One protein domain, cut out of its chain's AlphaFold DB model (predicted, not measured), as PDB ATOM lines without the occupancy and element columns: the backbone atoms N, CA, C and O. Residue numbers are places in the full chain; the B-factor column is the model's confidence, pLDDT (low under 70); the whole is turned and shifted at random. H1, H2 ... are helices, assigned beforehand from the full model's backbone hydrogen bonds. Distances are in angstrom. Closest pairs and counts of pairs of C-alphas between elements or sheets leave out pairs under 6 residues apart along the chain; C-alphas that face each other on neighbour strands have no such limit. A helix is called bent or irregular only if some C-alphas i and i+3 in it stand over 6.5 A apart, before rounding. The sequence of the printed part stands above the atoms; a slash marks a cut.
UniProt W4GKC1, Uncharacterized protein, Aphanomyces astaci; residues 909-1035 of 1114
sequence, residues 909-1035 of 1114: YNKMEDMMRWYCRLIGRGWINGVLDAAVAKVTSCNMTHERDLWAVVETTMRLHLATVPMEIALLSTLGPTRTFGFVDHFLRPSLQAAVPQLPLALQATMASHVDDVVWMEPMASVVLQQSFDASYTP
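What this domain is: This is residues 909 to 1035 of the 1114 residues of an uncharacterized protein of Aphanomyces astaci (UniProt W4GKC1). Two helical hairpins, H1b with H2 and H4 with H5, meet where H2 packs on H5. H3 and H6 pack on the first part of H4, and H1a crosses H4. The 127 residues, with six named helices, H1 to H6, and no named strand, make a compact all-helix whole, radius of gyration of the C-alphas 14.6 A, spans 42 by 31 by 25 A.

How they stand to each other: Find H1, residues 909 to 942, one helix by its hydrogen bonds but bent: C-alphas 923, ending H1a, and 926, beginning H1b, are 7.2 A apart. H1b and H2, 947 to 960, form a hairpin. H4, 981 to 998, touches H1a, closest C-alphas Arg 917 and His 986, 4.5 A, and also H3, 967 to 972, H5, 1001 to 1010, and H6, 1018 to 1030. H4 and H5 are irregular, with 6 of 14 and 3 of 6 O i to N i+4 pairs within hydrogen-bond range; H4 has 5 of 15 O i to N i+3 pairs.

Where its parts are: Find C-alpha 909 at (-43.578, 2.707, -45.421); H6 ends at C-alpha 1030, (-19.261, -15.281, -44.305).

The domain as a whole: The printed part has no cut; 9 residues are under pLDDT 70.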
ATOM      1  N   TYR A 909     -44.915   3.128 -44.986       66.94
ATOM      2  CA  TYR A 909     -43.578   2.707 -45.421       66.94
ATOM      3  C   TYR A 909     -42.481   3.703 -45.002       66.94
ATOM      4  O   TYR A 909     -41.451   3.292 -44.477       66.94
ATOM      5  N   ASN A 910     -42.749   5.007 -45.123       63.06
ATOM      6  CA  ASN A 910     -41.801   6.071 -44.777       63.06
ATOM      7  C   ASN A 910     -41.426   6.072 -43.282       63.06
ATOM      8  O   ASN A 910     -40.264   6.246 -42.933       63.06
ATOM      9  N   LYS A 911     -42.383   5.811 -42.378       64.69
ATOM     10  CA  LYS A 911     -42.127   5.774 -40.925       64.69
ATOM     11  C   LYS A 911     -41.340   4.531 -40.510       64.69
ATOM     12  O   LYS A 911     -40.502   4.595 -39.613       64.69
ATOM     13  N   MET A 912     -41.591   3.409 -41.179       72.69
ATOM     14  CA  MET A 912     -40.803   2.189 -41.018       72.69
ATOM     15  C   MET A 912     -39.355   2.406 -41.491       72.69
ATOM     16  O   MET A 912     -38.416   1.993 -40.811       72.69
ATOM     17  N   GLU A 913     -39.176   3.097 -42.620       74.31
ATOM     18  CA  GLU A 913     -37.869   3.463 -43.171       74.31
ATOM     19  C   GLU A 913     -37.084   4.379 -42.220       74.31
ATOM     20  O   GLU A 913     -35.914   4.125 -41.932       74.31
ATOM     21  N   ASP A 914     -37.740   5.395 -41.654       71.44
ATOM     22  CA  ASP A 914     -37.136   6.305 -40.679       71.44
ATOM     23  C   ASP A 914     -36.705   5.584 -39.396       71.44
ATOM     24  O   ASP A 914     -35.601   5.812 -38.893       71.44
ATOM     25  N   MET A 915     -37.526   4.661 -38.886       74.69
ATOM     26  CA  MET A 915     -37.187   3.854 -37.711       74.69
ATOM     27  C   MET A 915     -35.995   2.923 -37.977       74.69
ATOM     28  O   MET A 915     -35.123   2.760 -37.119       74.69
ATOM     29  N   MET A 916     -35.909   2.352 -39.181       79.00
ATOM     30  CA  MET A 916     -34.778   1.520 -39.591       79.00
ATOM     31  C   MET A 916     -33.498   2.347 -39.764       79.00
ATOM     32  O   MET A 916     -32.435   1.936 -39.296       79.00
ATOM     33  N   ARG A 917     -33.601   3.554 -40.340       82.56
ATOM     34  CA  ARG A 917     -32.494   4.523 -40.405       82.56
ATOM     35  C   ARG A 917     -31.991   4.887 -39.014       82.56
ATOM     36  O   ARG A 917     -30.784   4.942 -38.787       82.56
ATOM     37  N   TRP A 918     -32.896   5.110 -38.065       77.31
ATOM     38  CA  TRP A 918     -32.515   5.382 -36.685       77.31
ATOM     39  C   TRP A 918     -31.818   4.201 -36.013       77.31
ATOM     40  O   TRP A 918     -30.757   4.392 -35.423       77.31
ATOM     41  N   TYR A 919     -32.368   2.992 -36.137       81.69
ATOM     42  CA  TYR A 919     -31.744   1.784 -35.598       81.69
ATOM     43  C   TYR A 919     -30.310   1.625 -36.120       81.69
ATOM     44  O   TYR A 919     -29.380   1.483 -35.328       81.69
ATOM     45  N   CYS A 920     -30.120   1.753 -37.437       83.81
ATOM     46  CA  CYS A 920     -28.809   1.720 -38.080       83.81
ATOM     47  C   CYS A 920     -27.857   2.797 -37.540       83.81
ATOM     48  O   CYS A 920     -26.695   2.506 -37.254       83.81
ATOM     49  N   ARG A 921     -28.336   4.034 -37.350       79.56
ATOM     50  CA  ARG A 921     -27.543   5.111 -36.735       79.56
ATOM     51  C   ARG A 921     -27.159   4.788 -35.295       79.56
ATOM     52  O   ARG A 921     -26.025   5.053 -34.917       79.56
ATOM     53  N   LEU A 922     -28.064   4.222 -34.498       77.00
ATOM     54  CA  LEU A 922     -27.826   3.904 -33.087       77.00
ATOM     55  C   LEU A 922     -26.688   2.889 -32.925       77.00
ATOM     56  O   LEU A 922     -25.740   3.141 -32.182       77.00
ATOM     57  N   ILE A 923     -26.765   1.769 -33.643       78.94
ATOM     58  CA  ILE A 923     -25.766   0.692 -33.564       78.94
ATOM     59  C   ILE A 923     -24.462   1.063 -34.283       78.94
ATOM     60  O   ILE A 923     -23.374   0.704 -33.839       78.94
ATOM     61  N   GLY A 924     -24.554   1.827 -35.374       79.94
ATOM     62  CA  GLY A 924     -23.410   2.233 -36.185       79.94
ATOM     63  C   GLY A 924     -22.714   3.508 -35.715       79.94
ATOM     64  O   GLY A 924     -21.660   3.852 -36.250       79.94
ATOM     65  N   ARG A 925     -23.245   4.191 -34.693       81.12
ATOM     66  CA  ARG A 925     -22.704   5.452 -34.161       81.12
ATOM     67  C   ARG A 925     -21.230   5.355 -33.779       81.12
ATOM     68  O   ARG A 925     -20.446   6.236 -34.118       81.12
ATOM     69  N   GLY A 926     -20.855   4.299 -33.057       80.75
ATOM     70  CA  GLY A 926     -19.471   4.108 -32.615       80.75
ATOM     71  C   GLY A 926     -18.509   3.946 -33.792       80.75
ATOM     72  O   GLY A 926     -17.420   4.514 -33.784       80.75
ATOM     73  N   TRP A 927     -18.950   3.233 -34.829       88.25
ATOM     74  CA  TRP A 927     -18.175   3.025 -36.045       88.25
ATOM     75  C   TRP A 927     -18.011   4.324 -36.843       88.25
ATOM     76  O   TRP A 927     -16.884   4.717 -37.132       88.25
ATOM     77  N   ILE A 928     -19.111   5.026 -37.148       85.94
ATOM     78  CA  ILE A 928     -19.059   6.233 -37.988       85.94
ATOM     79  C   ILE A 928     -18.262   7.353 -37.317       85.94
ATOM     80  O   ILE A 928     -17.437   7.984 -37.973       85.94
ATOM     81  N   ASN A 929     -18.427   7.546 -36.005       84.62
ATOM     82  CA  ASN A 929     -17.658   8.538 -35.260       84.62
ATOM     83  C   ASN A 929     -16.169   8.183 -35.250       84.62
ATOM     84  O   ASN A 929     -15.349   9.035 -35.561       84.62
ATOM     85  N   GLY A 930     -15.814   6.919 -34.992       83.69
ATOM     86  CA  GLY A 930     -14.415   6.485 -35.013       83.69
ATOM     87  C   GLY A 930     -13.746   6.671 -36.380       83.69
ATOM     88  O   GLY A 930     -12.597   7.104 -36.452       83.69
ATOM     89  N   VAL A 931     -14.470   6.398 -37.469       86.88
ATOM     90  CA  VAL A 931     -13.979   6.596 -38.841       86.88
ATOM     91  C   VAL A 931     -13.808   8.078 -39.172       86.88
ATOM     92  O   VAL A 931     -12.778   8.463 -39.731       86.88
ATOM     93  N   LEU A 932     -14.789   8.914 -38.822       86.69
ATOM     94  CA  LEU A 932     -14.731  10.355 -39.065       86.69
ATOM     95  C   LEU A 932     -13.656  11.031 -38.208       86.69
ATOM     96  O   LEU A 932     -12.887  11.826 -38.741       86.69
ATOM     97  N   ASP A 933     -13.521  10.664 -36.934       86.44
ATOM     98  CA  ASP A 933     -12.477  11.177 -36.042       86.44
ATOM     99  C   ASP A 933     -11.078  10.790 -36.541       86.44
ATOM    100  O   ASP A 933     -10.169  11.621 -36.553       86.44
ATOM    101  N   ALA A 934     -10.899   9.556 -37.028       85.19
ATOM    102  CA  ALA A 934      -9.642   9.113 -37.629       85.19
ATOM    103  C   ALA A 934      -9.312   9.884 -38.919       85.19
ATOM    104  O   ALA A 934      -8.156  10.261 -39.135       85.19
ATOM    105  N   ALA A 935     -10.316  10.156 -39.759       84.56
ATOM    106  CA  ALA A 935     -10.146  10.956 -40.968       84.56
ATOM    107  C   ALA A 935      -9.789  12.412 -40.626       84.56
ATOM    108  O   ALA A 935      -8.823  12.951 -41.168       84.56
ATOM    109  N   VAL A 936     -10.499  13.022 -39.670       85.31
ATOM    110  CA  VAL A 936     -10.236  14.381 -39.175       85.31
ATOM    111  C   VAL A 936      -8.837  14.482 -38.569       85.31
ATOM    112  O   VAL A 936      -8.088  15.398 -38.917       85.31
ATOM    113  N   ALA A 937      -8.434  13.528 -37.726       85.44
ATOM    114  CA  ALA A 937      -7.102  13.502 -37.124       85.44
ATOM    115  C   ALA A 937      -6.003  13.418 -38.193       85.44
ATOM    116  O   ALA A 937      -5.000  14.131 -38.110       85.44
ATOM    117  N   LYS A 938      -6.210  12.607 -39.236       83.25
ATOM    118  CA  LYS A 938      -5.249  12.433 -40.330       83.25
ATOM    119  C   LYS A 938      -5.126  13.683 -41.198       83.25
ATOM    120  O   LYS A 938      -4.010  14.150 -41.419       83.25
ATOM    121  N   VAL A 939      -6.253  14.279 -41.591       82.62
ATOM    122  CA  VAL A 939      -6.305  15.564 -42.310       82.62
ATOM    123  C   VAL A 939      -5.606  16.671 -41.519       82.62
ATOM    124  O   VAL A 939      -4.781  17.398 -42.074       82.62
ATOM    125  N   THR A 940      -5.869  16.754 -40.213       81.56
ATOM    126  CA  THR A 940      -5.272  17.765 -39.325       81.56
ATOM    127  C   THR A 940      -3.765  17.555 -39.164       81.56
ATOM    128  O   THR A 940      -2.997  18.508 -39.256       81.56
ATOM    129  N   SER A 941      -3.315  16.308 -38.988       82.56
ATOM    130  CA  SER A 941      -1.891  15.983 -38.811       82.56
ATOM    131  C   SER A 941      -1.040  16.208 -40.067       82.56
ATOM    132  O   SER A 941       0.153  16.487 -39.957       82.56
ATOM    133  N   CYS A 942      -1.645  16.111 -41.255       79.94
ATOM    134  CA  CYS A 942      -0.969  16.276 -42.542       79.94
ATOM    135  C   CYS A 942      -1.193  17.658 -43.184       79.94
ATOM    136  O   CYS A 942      -0.670  17.896 -44.270       79.94
ATOM    137  N   ASN A 943      -1.947  18.554 -42.533       79.50
ATOM    138  CA  ASN A 943      -2.284  19.906 -43.003       79.50
ATOM    139  C   ASN A 943      -2.767  19.954 -44.467       79.50
ATOM    140  O   ASN A 943      -2.294  20.749 -45.280       79.50
ATOM    141  N   MET A 944      -3.676  19.044 -44.818       77.25
ATOM    142  CA  MET A 944      -4.191  18.904 -46.181       77.25
ATOM    143  C   MET A 944      -5.244  19.973 -46.493       77.25
ATOM    144  O   MET A 944      -6.125  20.233 -45.676       77.25
ATOM    145  N   THR A 945      -5.172  20.573 -47.685       75.44
ATOM    146  CA  THR A 945      -6.051  21.687 -48.097       75.44
ATOM    147  C   THR A 945      -6.724  21.492 -49.459       75.44
ATOM    148  O   THR A 945      -7.662  22.218 -49.779       75.44
ATOM    149  N   HIS A 946      -6.285  20.520 -50.266       81.75
ATOM    150  CA  HIS A 946      -6.882  20.229 -51.570       81.75
ATOM    151  C   HIS A 946      -8.058  19.252 -51.453       81.75
ATOM    152  O   HIS A 946      -7.933  18.188 -50.852       81.75
ATOM    153  N   GLU A 947      -9.181  19.580 -52.100       78.81
ATOM    154  CA  GLU A 947     -10.433  18.806 -52.054       78.81
ATOM    155  C   GLU A 947     -10.245  17.322 -52.417       78.81
ATOM    156  O   GLU A 947     -10.759  16.448 -51.722       78.81
ATOM    157  N   ARG A 948      -9.453  17.020 -53.459       80.56
ATOM    158  CA  ARG A 948      -9.179  15.632 -53.877       80.56
ATOM    159  C   ARG A 948      -8.431  14.826 -52.816       80.56
ATOM    160  O   ARG A 948      -8.746  13.655 -52.621       80.56
ATOM    161  N   ASP A 949      -7.473  15.442 -52.131       80.25
ATOM    162  CA  ASP A 949      -6.663  14.769 -51.111       80.25
ATOM    163  C   ASP A 949      -7.475  14.556 -49.825       80.25
ATOM    164  O   ASP A 949      -7.398  13.497 -49.202       80.25
ATOM    165  N   LEU A 950      -8.321  15.530 -49.474       81.44
ATOM    166  CA  LEU A 950      -9.267  15.444 -48.360       81.44
ATOM    167  C   LEU A 950     -10.275  14.308 -48.567       81.44
ATOM    168  O   LEU A 950     -10.460  13.478 -47.673       81.44
ATOM    169  N   TRP A 951     -10.880  14.233 -49.756       85.62
ATOM    170  CA  TRP A 951     -11.818  13.167 -50.101       85.62
ATOM    171  C   TRP A 951     -11.151  11.787 -50.104       85.62
ATOM    172  O   TRP A 951     -11.662  10.848 -49.493       85.62
ATOM    173  N   ALA A 952      -9.960  11.673 -50.700       85.38
ATOM    174  CA  ALA A 952      -9.216  10.418 -50.740       85.38
ATOM    175  C   ALA A 952      -8.895   9.883 -49.334       85.38
ATOM    176  O   ALA A 952      -8.958   8.672 -49.107       85.38
ATOM    177  N   VAL A 953      -8.588  10.758 -48.366       86.19
ATOM    178  CA  VAL A 953      -8.372  10.356 -46.966       86.19
ATOM    179  C   VAL A 953      -9.657   9.838 -46.326       86.19
ATOM    180  O   VAL A 953      -9.609   8.803 -45.660       86.19
ATOM    181  N   VAL A 954     -10.794  10.500 -46.540       84.38
ATOM    182  CA  VAL A 954     -12.102  10.054 -46.028       84.38
ATOM    183  C   VAL A 954     -12.466   8.681 -46.602       84.38
ATOM    184  O   VAL A 954     -12.697   7.740 -45.840       84.38
ATOM    185  N   GLU A 955     -12.429   8.536 -47.928       87.12
ATOM    186  CA  GLU A 955     -12.776   7.297 -48.633       87.12
ATOM    187  C   GLU A 955     -11.854   6.136 -48.222       87.12
ATOM    188  O   GLU A 955     -12.313   5.030 -47.918       87.12
ATOM    189  N   THR A 956     -10.542   6.384 -48.140       86.69
ATOM    190  CA  THR A 956      -9.563   5.363 -47.735       86.69
ATOM    191  C   THR A 956      -9.748   4.961 -46.272       86.69
ATOM    192  O   THR A 956      -9.654   3.779 -45.942       86.69
ATOM    193  N   THR A 957     -10.049   5.915 -45.385       86.44
ATOM    194  CA  THR A 957     -10.279   5.634 -43.959       86.44
ATOM    195  C   THR A 957     -11.552   4.814 -43.758       86.44
ATOM    196  O   THR A 957     -11.533   3.867 -42.973       86.44
ATOM    197  N   MET A 958     -12.619   5.096 -44.515       88.62
ATOM    198  CA  MET A 958     -13.835   4.274 -44.533       88.62
ATOM    199  C   MET A 958     -13.548   2.849 -45.014       88.62
ATOM    200  O   MET A 958     -13.921   1.898 -44.329       88.62
ATOM    201  N   ARG A 959     -12.819   2.682 -46.130       88.31
ATOM    202  CA  ARG A 959     -12.449   1.352 -46.660       88.31
ATOM    203  C   ARG A 959     -11.649   0.513 -45.667       88.31
ATOM    204  O   ARG A 959     -11.908  -0.680 -45.538       88.31
ATOM    205  N   LEU A 960     -10.704   1.129 -44.957       86.19
ATOM    206  CA  LEU A 960      -9.861   0.448 -43.969       86.19
ATOM    207  C   LEU A 960     -10.653  -0.102 -42.774       86.19
ATOM    208  O   LEU A 960     -10.225  -1.080 -42.166       86.19
ATOM    209  N   HIS A 961     -11.802   0.494 -42.454       87.88
ATOM    210  CA  HIS A 961     -12.627   0.113 -41.308       87.88
ATOM    211  C   HIS A 961     -13.883  -0.680 -41.697       87.88
ATOM    212  O   HIS A 961     -14.709  -0.957 -40.833       87.88
ATOM    213  N   LEU A 962     -14.051  -1.098 -42.958       88.44
ATOM    214  CA  LEU A 962     -15.250  -1.850 -43.368       88.44
ATOM    215  C   LEU A 962     -15.430  -3.157 -42.586       88.44
ATOM    216  O   LEU A 962     -16.550  -3.493 -42.223       88.44
ATOM    217  N   ALA A 963     -14.336  -3.845 -42.243       82.50
ATOM    218  CA  ALA A 963     -14.392  -5.092 -41.478       82.50
ATOM    219  C   ALA A 963     -14.948  -4.923 -40.048       82.50
ATOM    220  O   ALA A 963     -15.357  -5.904 -39.432       82.50
ATOM    221  N   THR A 964     -14.962  -3.698 -39.509       85.56
ATOM    222  CA  THR A 964     -15.455  -3.399 -38.155       85.56
ATOM    223  C   THR A 964     -16.876  -2.834 -38.138       85.56
ATOM    224  O   THR A 964     -17.355  -2.439 -37.074       85.56
ATOM    225  N   VAL A 965     -17.561  -2.790 -39.288       87.38
ATOM    226  CA  VAL A 965     -18.978  -2.404 -39.359       87.38
ATOM    227  C   VAL A 965     -19.808  -3.370 -38.496       87.38
ATOM    228  O   VAL A 965     -19.591  -4.582 -38.575       87.38
ATOM    229  N   PRO A 966     -20.762  -2.872 -37.680       87.94
ATOM    230  CA  PRO A 966     -21.644  -3.730 -36.892       87.94
ATOM    231  C   PRO A 966     -22.347  -4.783 -37.753       87.94
ATOM    232  O   PRO A 966     -22.948  -4.463 -38.784       87.94
ATOM    233  N   MET A 967     -22.287  -6.041 -37.310       84.62
ATOM    234  CA  MET A 967     -22.803  -7.188 -38.062       84.62
ATOM    235  C   MET A 967     -24.304  -7.062 -38.340       84.62
ATOM    236  O   MET A 967     -24.792  -7.503 -39.371       84.62
ATOM    237  N   GLU A 968     -25.049  -6.397 -37.467       83.94
ATOM    238  CA  GLU A 968     -26.477  -6.145 -37.610       83.94
ATOM    239  C   GLU A 968     -26.801  -5.264 -38.826       83.94
ATOM    240  O   GLU A 968     -27.796  -5.515 -39.503       83.94
ATOM    241  N   ILE A 969     -25.952  -4.280 -39.156       86.00
ATOM    242  CA  ILE A 969     -26.094  -3.455 -40.372       86.00
ATOM    243  C   ILE A 969     -25.766  -4.293 -41.617       86.00
ATOM    244  O   ILE A 969     -26.447  -4.199 -42.644       86.00
ATOM    245  N   ALA A 970     -24.744  -5.147 -41.517       83.81
ATOM    246  CA  ALA A 970     -24.373  -6.068 -42.585       83.81
ATOM    247  C   ALA A 970     -25.516  -7.059 -42.880       83.81
ATOM    248  O   ALA A 970     -25.921  -7.209 -44.031       83.81
ATOM    249  N   LEU A 971     -26.129  -7.637 -41.842       83.88
ATOM    250  CA  LEU A 971     -27.288  -8.527 -41.953       83.88
ATOM    251  C   LEU A 971     -28.512  -7.828 -42.550       83.88
ATOM    252  O   LEU A 971     -29.171  -8.408 -43.409       83.88
ATOM    253  N   LEU A 972     -28.810  -6.580 -42.171       82.75
ATOM    254  CA  LEU A 972     -29.906  -5.816 -42.788       82.75
ATOM    255  C   LEU A 972     -29.724  -5.644 -44.301       82.75
ATOM    256  O   LEU A 972     -30.705  -5.612 -45.043       82.75
ATOM    257  N   SER A 973     -28.479  -5.601 -44.777       82.50
ATOM    258  CA  SER A 973     -28.166  -5.508 -46.208       82.50
ATOM    259  C   SER A 973     -28.549  -6.773 -46.991       82.50
ATOM    260  O   SER A 973     -28.680  -6.701 -48.208       82.50
ATOM    261  N   THR A 974     -28.804  -7.901 -46.313       80.88
ATOM    262  CA  THR A 974     -29.314  -9.146 -46.926       80.88
ATOM    263  C   THR A 974     -30.840  -9.196 -47.049       80.88
ATOM    264  O   THR A 974     -31.361 -10.014 -47.804       80.88
ATOM    265  N   LEU A 975     -31.566  -8.344 -46.312       73.88
ATOM    266  CA  LEU A 975     -33.034  -8.374 -46.229       73.88
ATOM    267  C   LEU A 975     -33.720  -7.489 -47.277       73.88
ATOM    268  O   LEU A 975     -34.915  -7.638 -47.530       73.88
ATOM    269  N   GLY A 976     -32.980  -6.538 -47.841       69.44
ATOM    270  CA  GLY A 976     -33.494  -5.541 -48.769       69.44
ATOM    271  C   GLY A 976     -33.545  -5.985 -50.230       69.44
ATOM    272  O   GLY A 976     -32.860  -6.927 -50.622       69.44
ATOM    273  N   PRO A 977     -34.295  -5.258 -51.077       69.25
ATOM    274  CA  PRO A 977     -34.362  -5.525 -52.514       69.25
ATOM    275  C   PRO A 977     -33.066  -5.169 -53.262       69.25
ATOM    276  O   PRO A 977     -32.861  -5.630 -54.384       69.25
ATOM    277  N   THR A 978     -32.194  -4.348 -52.668       79.62
ATOM    278  CA  THR A 978     -30.938  -3.869 -53.264       79.62
ATOM    279  C   THR A 978     -29.749  -4.158 -52.352       79.62
ATOM    280  O   THR A 978     -29.873  -4.205 -51.129       79.62
ATOM    281  N   ARG A 979     -28.552  -4.286 -52.941       76.25
ATOM    282  CA  ARG A 979     -27.295  -4.497 -52.192       76.25
ATOM    283  C   ARG A 979     -26.907  -3.297 -51.318       76.25
ATOM    284  O   ARG A 979     -26.108  -3.439 -50.401       76.25
ATOM    285  N   THR A 980     -27.471  -2.126 -51.602       82.50
ATOM    286  CA  THR A 980     -27.263  -0.870 -50.870       82.50
ATOM    287  C   THR A 980     -28.194  -0.709 -49.672       82.50
ATOM    288  O   THR A 980     -27.950   0.167 -48.845       82.50
ATOM    289  N   PHE A 981     -29.219  -1.559 -49.545       84.12
ATOM    290  CA  PHE A 981     -30.341  -1.342 -48.638       84.12
ATOM    291  C   PHE A 981     -29.912  -1.078 -47.190       84.12
ATOM    292  O   PHE A 981     -30.109   0.021 -46.692       84.12
ATOM    293  N   GLY A 982     -29.283  -2.031 -46.502       82.56
ATOM    294  CA  GLY A 982     -28.926  -1.852 -45.087       82.56
ATOM    295  C   GLY A 982     -27.816  -0.819 -44.873       82.56
ATOM    296  O   GLY A 982     -27.993   0.164 -44.153       82.56
ATOM    297  N   PHE A 983     -26.663  -1.039 -45.510       88.94
ATOM    298  CA  PHE A 983     -25.446  -0.268 -45.252       88.94
ATOM    299  C   PHE A 983     -25.444   1.141 -45.858       88.94
ATOM    300  O   PHE A 983     -24.990   2.069 -45.201       88.94
ATOM    301  N   VAL A 984     -25.938   1.341 -47.080       87.88
ATOM    302  CA  VAL A 984     -25.834   2.643 -47.765       87.88
ATOM    303  C   VAL A 984     -27.094   3.474 -47.575       87.88
ATOM    304  O   VAL A 984     -27.004   4.609 -47.108       87.88
ATOM    305  N   ASP A 985     -28.255   2.902 -47.889       86.00
ATOM    306  CA  ASP A 985     -29.518   3.643 -47.942       86.00
ATOM    307  C   ASP A 985     -30.060   3.958 -46.538       86.00
ATOM    308  O   ASP A 985     -30.604   5.039 -46.313       86.00
ATOM    309  N   HIS A 986     -29.851   3.059 -45.568       87.06
ATOM    310  CA  HIS A 986     -30.367   3.232 -44.204       87.06
ATOM    311  C   HIS A 986     -29.308   3.657 -43.176       87.06
ATOM    312  O   HIS A 986     -29.669   4.219 -42.143       87.06
ATOM    313  N   PHE A 987     -28.013   3.445 -43.439       89.94
ATOM    314  CA  PHE A 987     -26.944   3.773 -42.487       89.94
ATOM    315  C   PHE A 987     -25.990   4.870 -42.971       89.94
ATOM    316  O   PHE A 987     -26.007   5.971 -42.418       89.94
ATOM    317  N   LEU A 988     -25.149   4.588 -43.969       88.81
ATOM    318  CA  LEU A 988     -23.991   5.411 -44.321       88.81
ATOM    319  C   LEU A 988     -24.399   6.790 -44.848       88.81
ATOM    320  O   LEU A 988     -23.986   7.795 -44.271       88.81
ATOM    321  N   ARG A 989     -25.247   6.857 -45.886       88.19
ATOM    322  CA  ARG A 989     -25.667   8.138 -46.479       88.19
ATOM    323  C   ARG A 989     -26.400   9.025 -45.461       88.19
ATOM    324  O   ARG A 989     -25.955  10.157 -45.265       88.19
ATOM    325  N   PRO A 990     -27.426   8.539 -44.728       85.00
ATOM    326  CA  PRO A 990     -28.118   9.374 -43.745       85.00
ATOM    327  C   PRO A 990     -27.230   9.811 -42.571       85.00
ATOM    328  O   PRO A 990     -27.423  10.897 -42.026       85.00
ATOM    329  N   SER A 991     -26.265   8.981 -42.157       84.31
ATOM    330  CA  SER A 991     -25.340   9.328 -41.066       84.31
ATOM    331  C   SER A 991     -24.329  10.386 -41.493       84.31
ATOM    332  O   SER A 991     -24.039  11.295 -40.721       84.31
ATOM    333  N   LEU A 992     -23.819  10.300 -42.724       83.75
ATOM    334  CA  LEU A 992     -22.902  11.297 -43.269       83.75
ATOM    335  C   LEU A 992     -23.598  12.640 -43.480       83.75
ATOM    336  O   LEU A 992     -23.067  13.652 -43.034       83.75
ATOM    337  N   GLN A 993     -24.810  12.652 -44.046       84.88
ATOM    338  CA  GLN A 993     -25.617  13.873 -44.181       84.88
ATOM    339  C   GLN A 993     -25.829  14.564 -42.823       84.88
ATOM    340  O   GLN A 993     -25.690  15.780 -42.716       84.88
ATOM    341  N   ALA A 994     -26.091  13.789 -41.763       79.00
ATOM    342  CA  ALA A 994     -26.244  14.317 -40.407       79.00
ATOM    343  C   ALA A 994     -24.923  14.801 -39.773       79.00
ATOM    344  O   ALA A 994     -24.944  15.681 -38.914       79.00
ATOM    345  N   ALA A 995     -23.780  14.234 -40.173       79.81
ATOM    346  CA  ALA A 995     -22.464  14.576 -39.636       79.81
ATOM    347  C   ALA A 995     -21.830  15.807 -40.307       79.81
ATOM    348  O   ALA A 995     -21.049  16.498 -39.655       79.81
ATOM    349  N   VAL A 996     -22.175  16.114 -41.567       82.38
ATOM    350  CA  VAL A 996     -21.622  17.248 -42.342       82.38
ATOM    351  C   VAL A 996     -21.557  18.559 -41.536       82.38
ATOM    352  O   VAL A 996     -20.477  19.145 -41.494       82.38
ATOM    353  N   PRO A 997     -22.613  19.007 -40.825       80.31
ATOM    354  CA  PRO A 997     -22.573  20.270 -40.078       80.31
ATOM    355  C   PRO A 997     -21.604  20.271 -38.886       80.31
ATOM    356  O   PRO A 997     -21.233  21.336 -38.398       80.31
ATOM    357  N   GLN A 998     -21.214  19.093 -38.391       77.94
ATOM    358  CA  GLN A 998     -20.362  18.929 -37.209       77.94
ATOM    359  C   GLN A 998     -18.881  18.730 -37.558       77.94
ATOM    360  O   GLN A 998     -18.032  18.739 -36.667       77.94
ATOM    361  N   LEU A 999     -18.554  18.560 -38.841       79.94
ATOM    362  CA  LEU A 999     -17.178  18.396 -39.297       79.94
ATOM    363  C   LEU A 999     -16.425  19.738 -39.316       79.94
ATOM    364  O   LEU A 999     -17.046  20.794 -39.466       79.94
ATOM    365  N   PRO A1000     -15.082  19.725 -39.221       80.75
ATOM    366  CA  PRO A1000     -14.271  20.923 -39.420       80.75
ATOM    367  C   PRO A1000     -14.539  21.570 -40.787       80.75
ATOM    368  O   PRO A1000     -14.694  20.860 -41.779       80.75
ATOM    369  N   LEU A1001     -14.509  22.909 -40.856       77.00
ATOM    370  CA  LEU A1001     -14.768  23.709 -42.072       77.00
ATOM    371  C   LEU A1001     -14.031  23.199 -43.323       77.00
ATOM    372  O   LEU A1001     -14.600  23.202 -44.411       77.00
ATOM    373  N   ALA A1002     -12.796  22.716 -43.163       71.00
ATOM    374  CA  ALA A1002     -11.989  22.158 -44.248       71.00
ATOM    375  C   ALA A1002     -12.607  20.909 -44.913       71.00
ATOM    376  O   ALA A1002     -12.343  20.659 -46.080       71.00
ATOM    377  N   LEU A1003     -13.429  20.135 -44.196       76.50
ATOM    378  CA  LEU A1003     -14.046  18.889 -44.669       76.50
ATOM    379  C   LEU A1003     -15.534  19.037 -45.019       76.50
ATOM    380  O   LEU A1003     -16.067  18.183 -45.723       76.50
ATOM    381  N   GLN A1004     -16.208  20.096 -44.556       81.94
ATOM    382  CA  GLN A1004     -17.653  20.269 -44.759       81.94
ATOM    383  C   GLN A1004     -18.033  20.343 -46.242       81.94
ATOM    384  O   GLN A1004     -18.897  19.592 -46.686       81.94
ATOM    385  N   ALA A1005     -17.368  21.213 -47.011       79.19
ATOM    386  CA  ALA A1005     -17.678  21.422 -48.426       79.19
ATOM    387  C   ALA A1005     -17.395  20.168 -49.273       79.19
ATOM    388  O   ALA A1005     -18.213  19.790 -50.106       79.19
ATOM    389  N   THR A1006     -16.275  19.490 -49.005       81.75
ATOM    390  CA  THR A1006     -15.878  18.250 -49.687       81.75
ATOM    391  C   THR A1006     -16.813  17.085 -49.364       81.75
ATOM    392  O   THR A1006     -17.163  16.310 -50.247       81.75
ATOM    393  N   MET A1007     -17.244  16.946 -48.107       80.75
ATOM    394  CA  MET A1007     -18.181  15.890 -47.716       80.75
ATOM    395  C   MET A1007     -19.578  16.150 -48.295       80.75
ATOM    396  O   MET A1007     -20.206  15.229 -48.808       80.75
ATOM    397  N   ALA A1008     -20.046  17.401 -48.272       83.00
ATOM    398  CA  ALA A1008     -21.342  17.786 -48.830       83.00
ATOM    399  C   ALA A1008     -21.435  17.544 -50.349       83.00
ATOM    400  O   ALA A1008     -22.500  17.171 -50.827       83.00
ATOM    401  N   SER A1009     -20.337  17.702 -51.102       82.31
ATOM    402  CA  SER A1009     -20.325  17.466 -52.555       82.31
ATOM    403  C   SER A1009     -20.363  15.984 -52.953       82.31
ATOM    404  O   SER A1009     -20.767  15.677 -54.072       82.31
ATOM    405  N   HIS A1010     -19.991  15.067 -52.052       83.44
ATOM    406  CA  HIS A1010     -19.888  13.627 -52.340       83.44
ATOM    407  C   HIS A1010     -20.929  12.766 -51.603       83.44
ATOM    408  O   HIS A1010     -21.098  11.595 -51.940       83.44
ATOM    409  N   VAL A1011     -21.635  13.304 -50.598       82.88
ATOM    410  CA  VAL A1011     -22.538  12.514 -49.741       82.88
ATOM    411  C   VAL A1011     -23.749  11.936 -50.480       82.88
ATOM    412  O   VAL A1011     -24.201  10.844 -50.140       82.88
ATOM    413  N   ASP A1012     -24.248  12.624 -51.507       81.94
ATOM    414  CA  ASP A1012     -25.408  12.180 -52.290       81.94
ATOM    415  C   ASP A1012     -25.030  11.275 -53.476       81.94
ATOM    416  O   ASP A1012     -25.906  10.662 -54.092       81.94
ATOM    417  N   ASP A1013     -23.735  11.141 -53.780       82.56
ATOM    418  CA  ASP A1013     -23.252  10.253 -54.835       82.56
ATOM    419  C   ASP A1013     -23.177   8.803 -54.334       82.56
ATOM    420  O   ASP A1013     -22.333   8.419 -53.528       82.56
ATOM    421  N   VAL A1014     -24.086   7.966 -54.824       78.25
ATOM    422  CA  VAL A1014     -24.187   6.552 -54.432       78.25
ATOM    423  C   VAL A1014     -23.111   5.691 -55.102       78.25
ATOM    424  O   VAL A1014     -22.775   4.620 -54.594       78.25
ATOM    425  N   VAL A1015     -22.546   6.152 -56.223       83.88
ATOM    426  CA  VAL A1015     -21.688   5.350 -57.109       83.88
ATOM    427  C   VAL A1015     -20.402   4.917 -56.406       83.88
ATOM    428  O   VAL A1015     -19.964   3.777 -56.556       83.88
ATOM    429  N   TRP A1016     -19.808   5.781 -55.583       85.69
ATOM    430  CA  TRP A1016     -18.590   5.440 -54.838       85.69
ATOM    431  C   TRP A1016     -18.865   4.586 -53.585       85.69
ATOM    432  O   TRP A1016     -17.963   3.890 -53.105       85.69
ATOM    433  N   MET A1017     -20.100   4.598 -53.067       87.25
ATOM    434  CA  MET A1017     -20.521   3.821 -51.893       87.25
ATOM    435  C   MET A1017     -20.872   2.363 -52.244       87.25
ATOM    436  O   MET A1017     -20.735   1.467 -51.407       87.25
ATOM    437  N   GLU A1018     -21.298   2.095 -53.480       85.50
ATOM    438  CA  GLU A1018     -21.746   0.771 -53.942       85.50
ATOM    439  C   GLU A1018     -20.671  -0.343 -53.840       85.50
ATOM    440  O   GLU A1018     -20.986  -1.443 -53.359       85.50
ATOM    441  N   PRO A1019     -19.383  -0.102 -54.173       87.62
ATOM    442  CA  PRO A1019     -18.324  -1.089 -53.956       87.62
ATOM    443  C   PRO A1019     -18.138  -1.450 -52.478       87.62
ATOM    444  O   PRO A1019     -17.867  -2.604 -52.155       87.62
ATOM    445  N   MET A1020     -18.314  -0.488 -51.564       88.56
ATOM    446  CA  MET A1020     -18.210  -0.735 -50.121       88.56
ATOM    447  C   MET A1020     -19.399  -1.552 -49.608       88.56
ATOM    448  O   MET A1020     -19.209  -2.476 -48.820       88.56
ATOM    449  N   ALA A1021     -20.604  -1.276 -50.118       87.19
ATOM    450  CA  ALA A1021     -21.800  -2.064 -49.823       87.19
ATOM    451  C   ALA A1021     -21.618  -3.545 -50.184       87.19
ATOM    452  O   ALA A1021     -22.029  -4.420 -49.431       87.19
ATOM    453  N   SER A1022     -20.931  -3.830 -51.295       86.00
ATOM    454  CA  SER A1022     -20.635  -5.203 -51.720       86.00
ATOM    455  C   SER A1022     -19.699  -5.935 -50.747       86.00
ATOM    456  O   SER A1022     -19.898  -7.119 -50.486       86.00
ATOM    457  N   VAL A1023     -18.714  -5.237 -50.171       86.56
ATOM    458  CA  VAL A1023     -17.799  -5.806 -49.162       86.56
ATOM    459  C   VAL A1023     -18.537  -6.103 -47.853       86.56
ATOM    460  O   VAL A1023     -18.387  -7.188 -47.297       86.56
ATOM    461  N   VAL A1024     -19.375  -5.173 -47.386       85.75
ATOM    462  CA  VAL A1024     -20.172  -5.340 -46.156       85.75
ATOM    463  C   VAL A1024     -21.222  -6.444 -46.320       85.75
ATOM    464  O   VAL A1024     -21.438  -7.244 -45.411       85.75
ATOM    465  N   LEU A1025     -21.840  -6.542 -47.498       83.06
ATOM    466  CA  LEU A1025     -22.753  -7.634 -47.824       83.06
ATOM    467  C   LEU A1025     -22.031  -8.990 -47.802       83.06
ATOM    468  O   LEU A1025     -22.546  -9.941 -47.221       83.06
ATOM    469  N   GLN A1026     -20.828  -9.084 -48.372       82.25
ATOM    470  CA  GLN A1026     -20.041 -10.319 -48.351       82.25
ATOM    471  C   GLN A1026     -19.681 -10.746 -46.917       82.25
ATOM    472  O   GLN A1026     -19.848 -11.910 -46.561       82.25
ATOM    473  N   GLN A1027     -19.305  -9.791 -46.060       82.62
ATOM    474  CA  GLN A1027     -19.053 -10.036 -44.636       82.62
ATOM    475  C   GLN A1027     -20.261 -10.667 -43.921       82.62
ATOM    476  O   GLN A1027     -20.071 -11.510 -43.046       82.62
ATOM    477  N   SER A1028     -21.491 -10.297 -44.295       78.69
ATOM    478  CA  SER A1028     -22.704 -10.884 -43.707       78.69
ATOM    479  C   SER A1028     -22.928 -12.349 -44.096       78.69
ATOM    480  O   SER A1028     -23.461 -13.112 -43.294       78.69
ATOM    481  N   PHE A1029     -22.507 -12.758 -45.299       77.94
ATOM    482  CA  PHE A1029     -22.626 -14.145 -45.757       77.94
ATOM    483  C   PHE A1029     -21.575 -15.060 -45.124       77.94
ATOM    484  O   PHE A1029     -21.845 -16.240 -44.903       77.94
ATOM    485  N   ASP A1030     -20.400 -14.514 -44.814       73.25
ATOM    486  CA  ASP A1030     -19.261 -15.281 -44.305       73.25
ATOM    487  C   ASP A1030     -19.249 -15.399 -42.764       73.25
ATOM    488  O   ASP A1030     -18.519 -16.223 -42.208       73.25
ATOM    489  N   ALA A1031     -20.053 -14.603 -42.050       67.62
ATOM    490  CA  ALA A1031     -20.036 -14.525 -40.590       67.62
ATOM    491  C   ALA A1031     -21.181 -15.288 -39.900       67.62
ATOM    492  O   ALA A1031     -22.345 -15.208 -40.283       67.62
ATOM    493  N   SER A1032     -20.868 -15.970 -38.792       65.19
ATOM    494  CA  SER A1032     -21.873 -16.536 -37.884       65.19
ATOM    495  C   SER A1032     -22.323 -15.489 -36.861       65.19
ATOM    496  O   SER A1032     -21.506 -15.012 -36.073       65.19
ATOM    497  N   TYR A1033     -23.616 -15.165 -36.837       71.31
ATOM    498  CA  TYR A1033     -24.177 -14.183 -35.911       71.31
ATOM    499  C   TYR A1033     -24.936 -14.847 -34.757       71.31
ATOM    500  O   TYR A1033     -25.944 -15.526 -34.965       71.31
ATOM    501  N   THR A1034     -24.469 -14.615 -33.533       69.81
ATOM    502  CA  THR A1034     -25.152 -15.010 -32.295       69.81
ATOM    503  C   THR A1034     -25.478 -13.753 -31.491       69.81
ATOM    504  O   THR A1034     -24.536 -13.067 -31.091       69.81
ATOM    505  N   PRO A1035     -26.763 -13.442 -31.235       68.88
ATOM    506  CA  PRO A1035     -27.140 -12.253 -30.479       68.88
ATOM    507  C   PRO A1035     -26.545 -12.300 -29.072       68.88
ATOM    508  O   PRO A1035     -26.708 -13.294 -28.359       68.88
TER     509      PRO A1035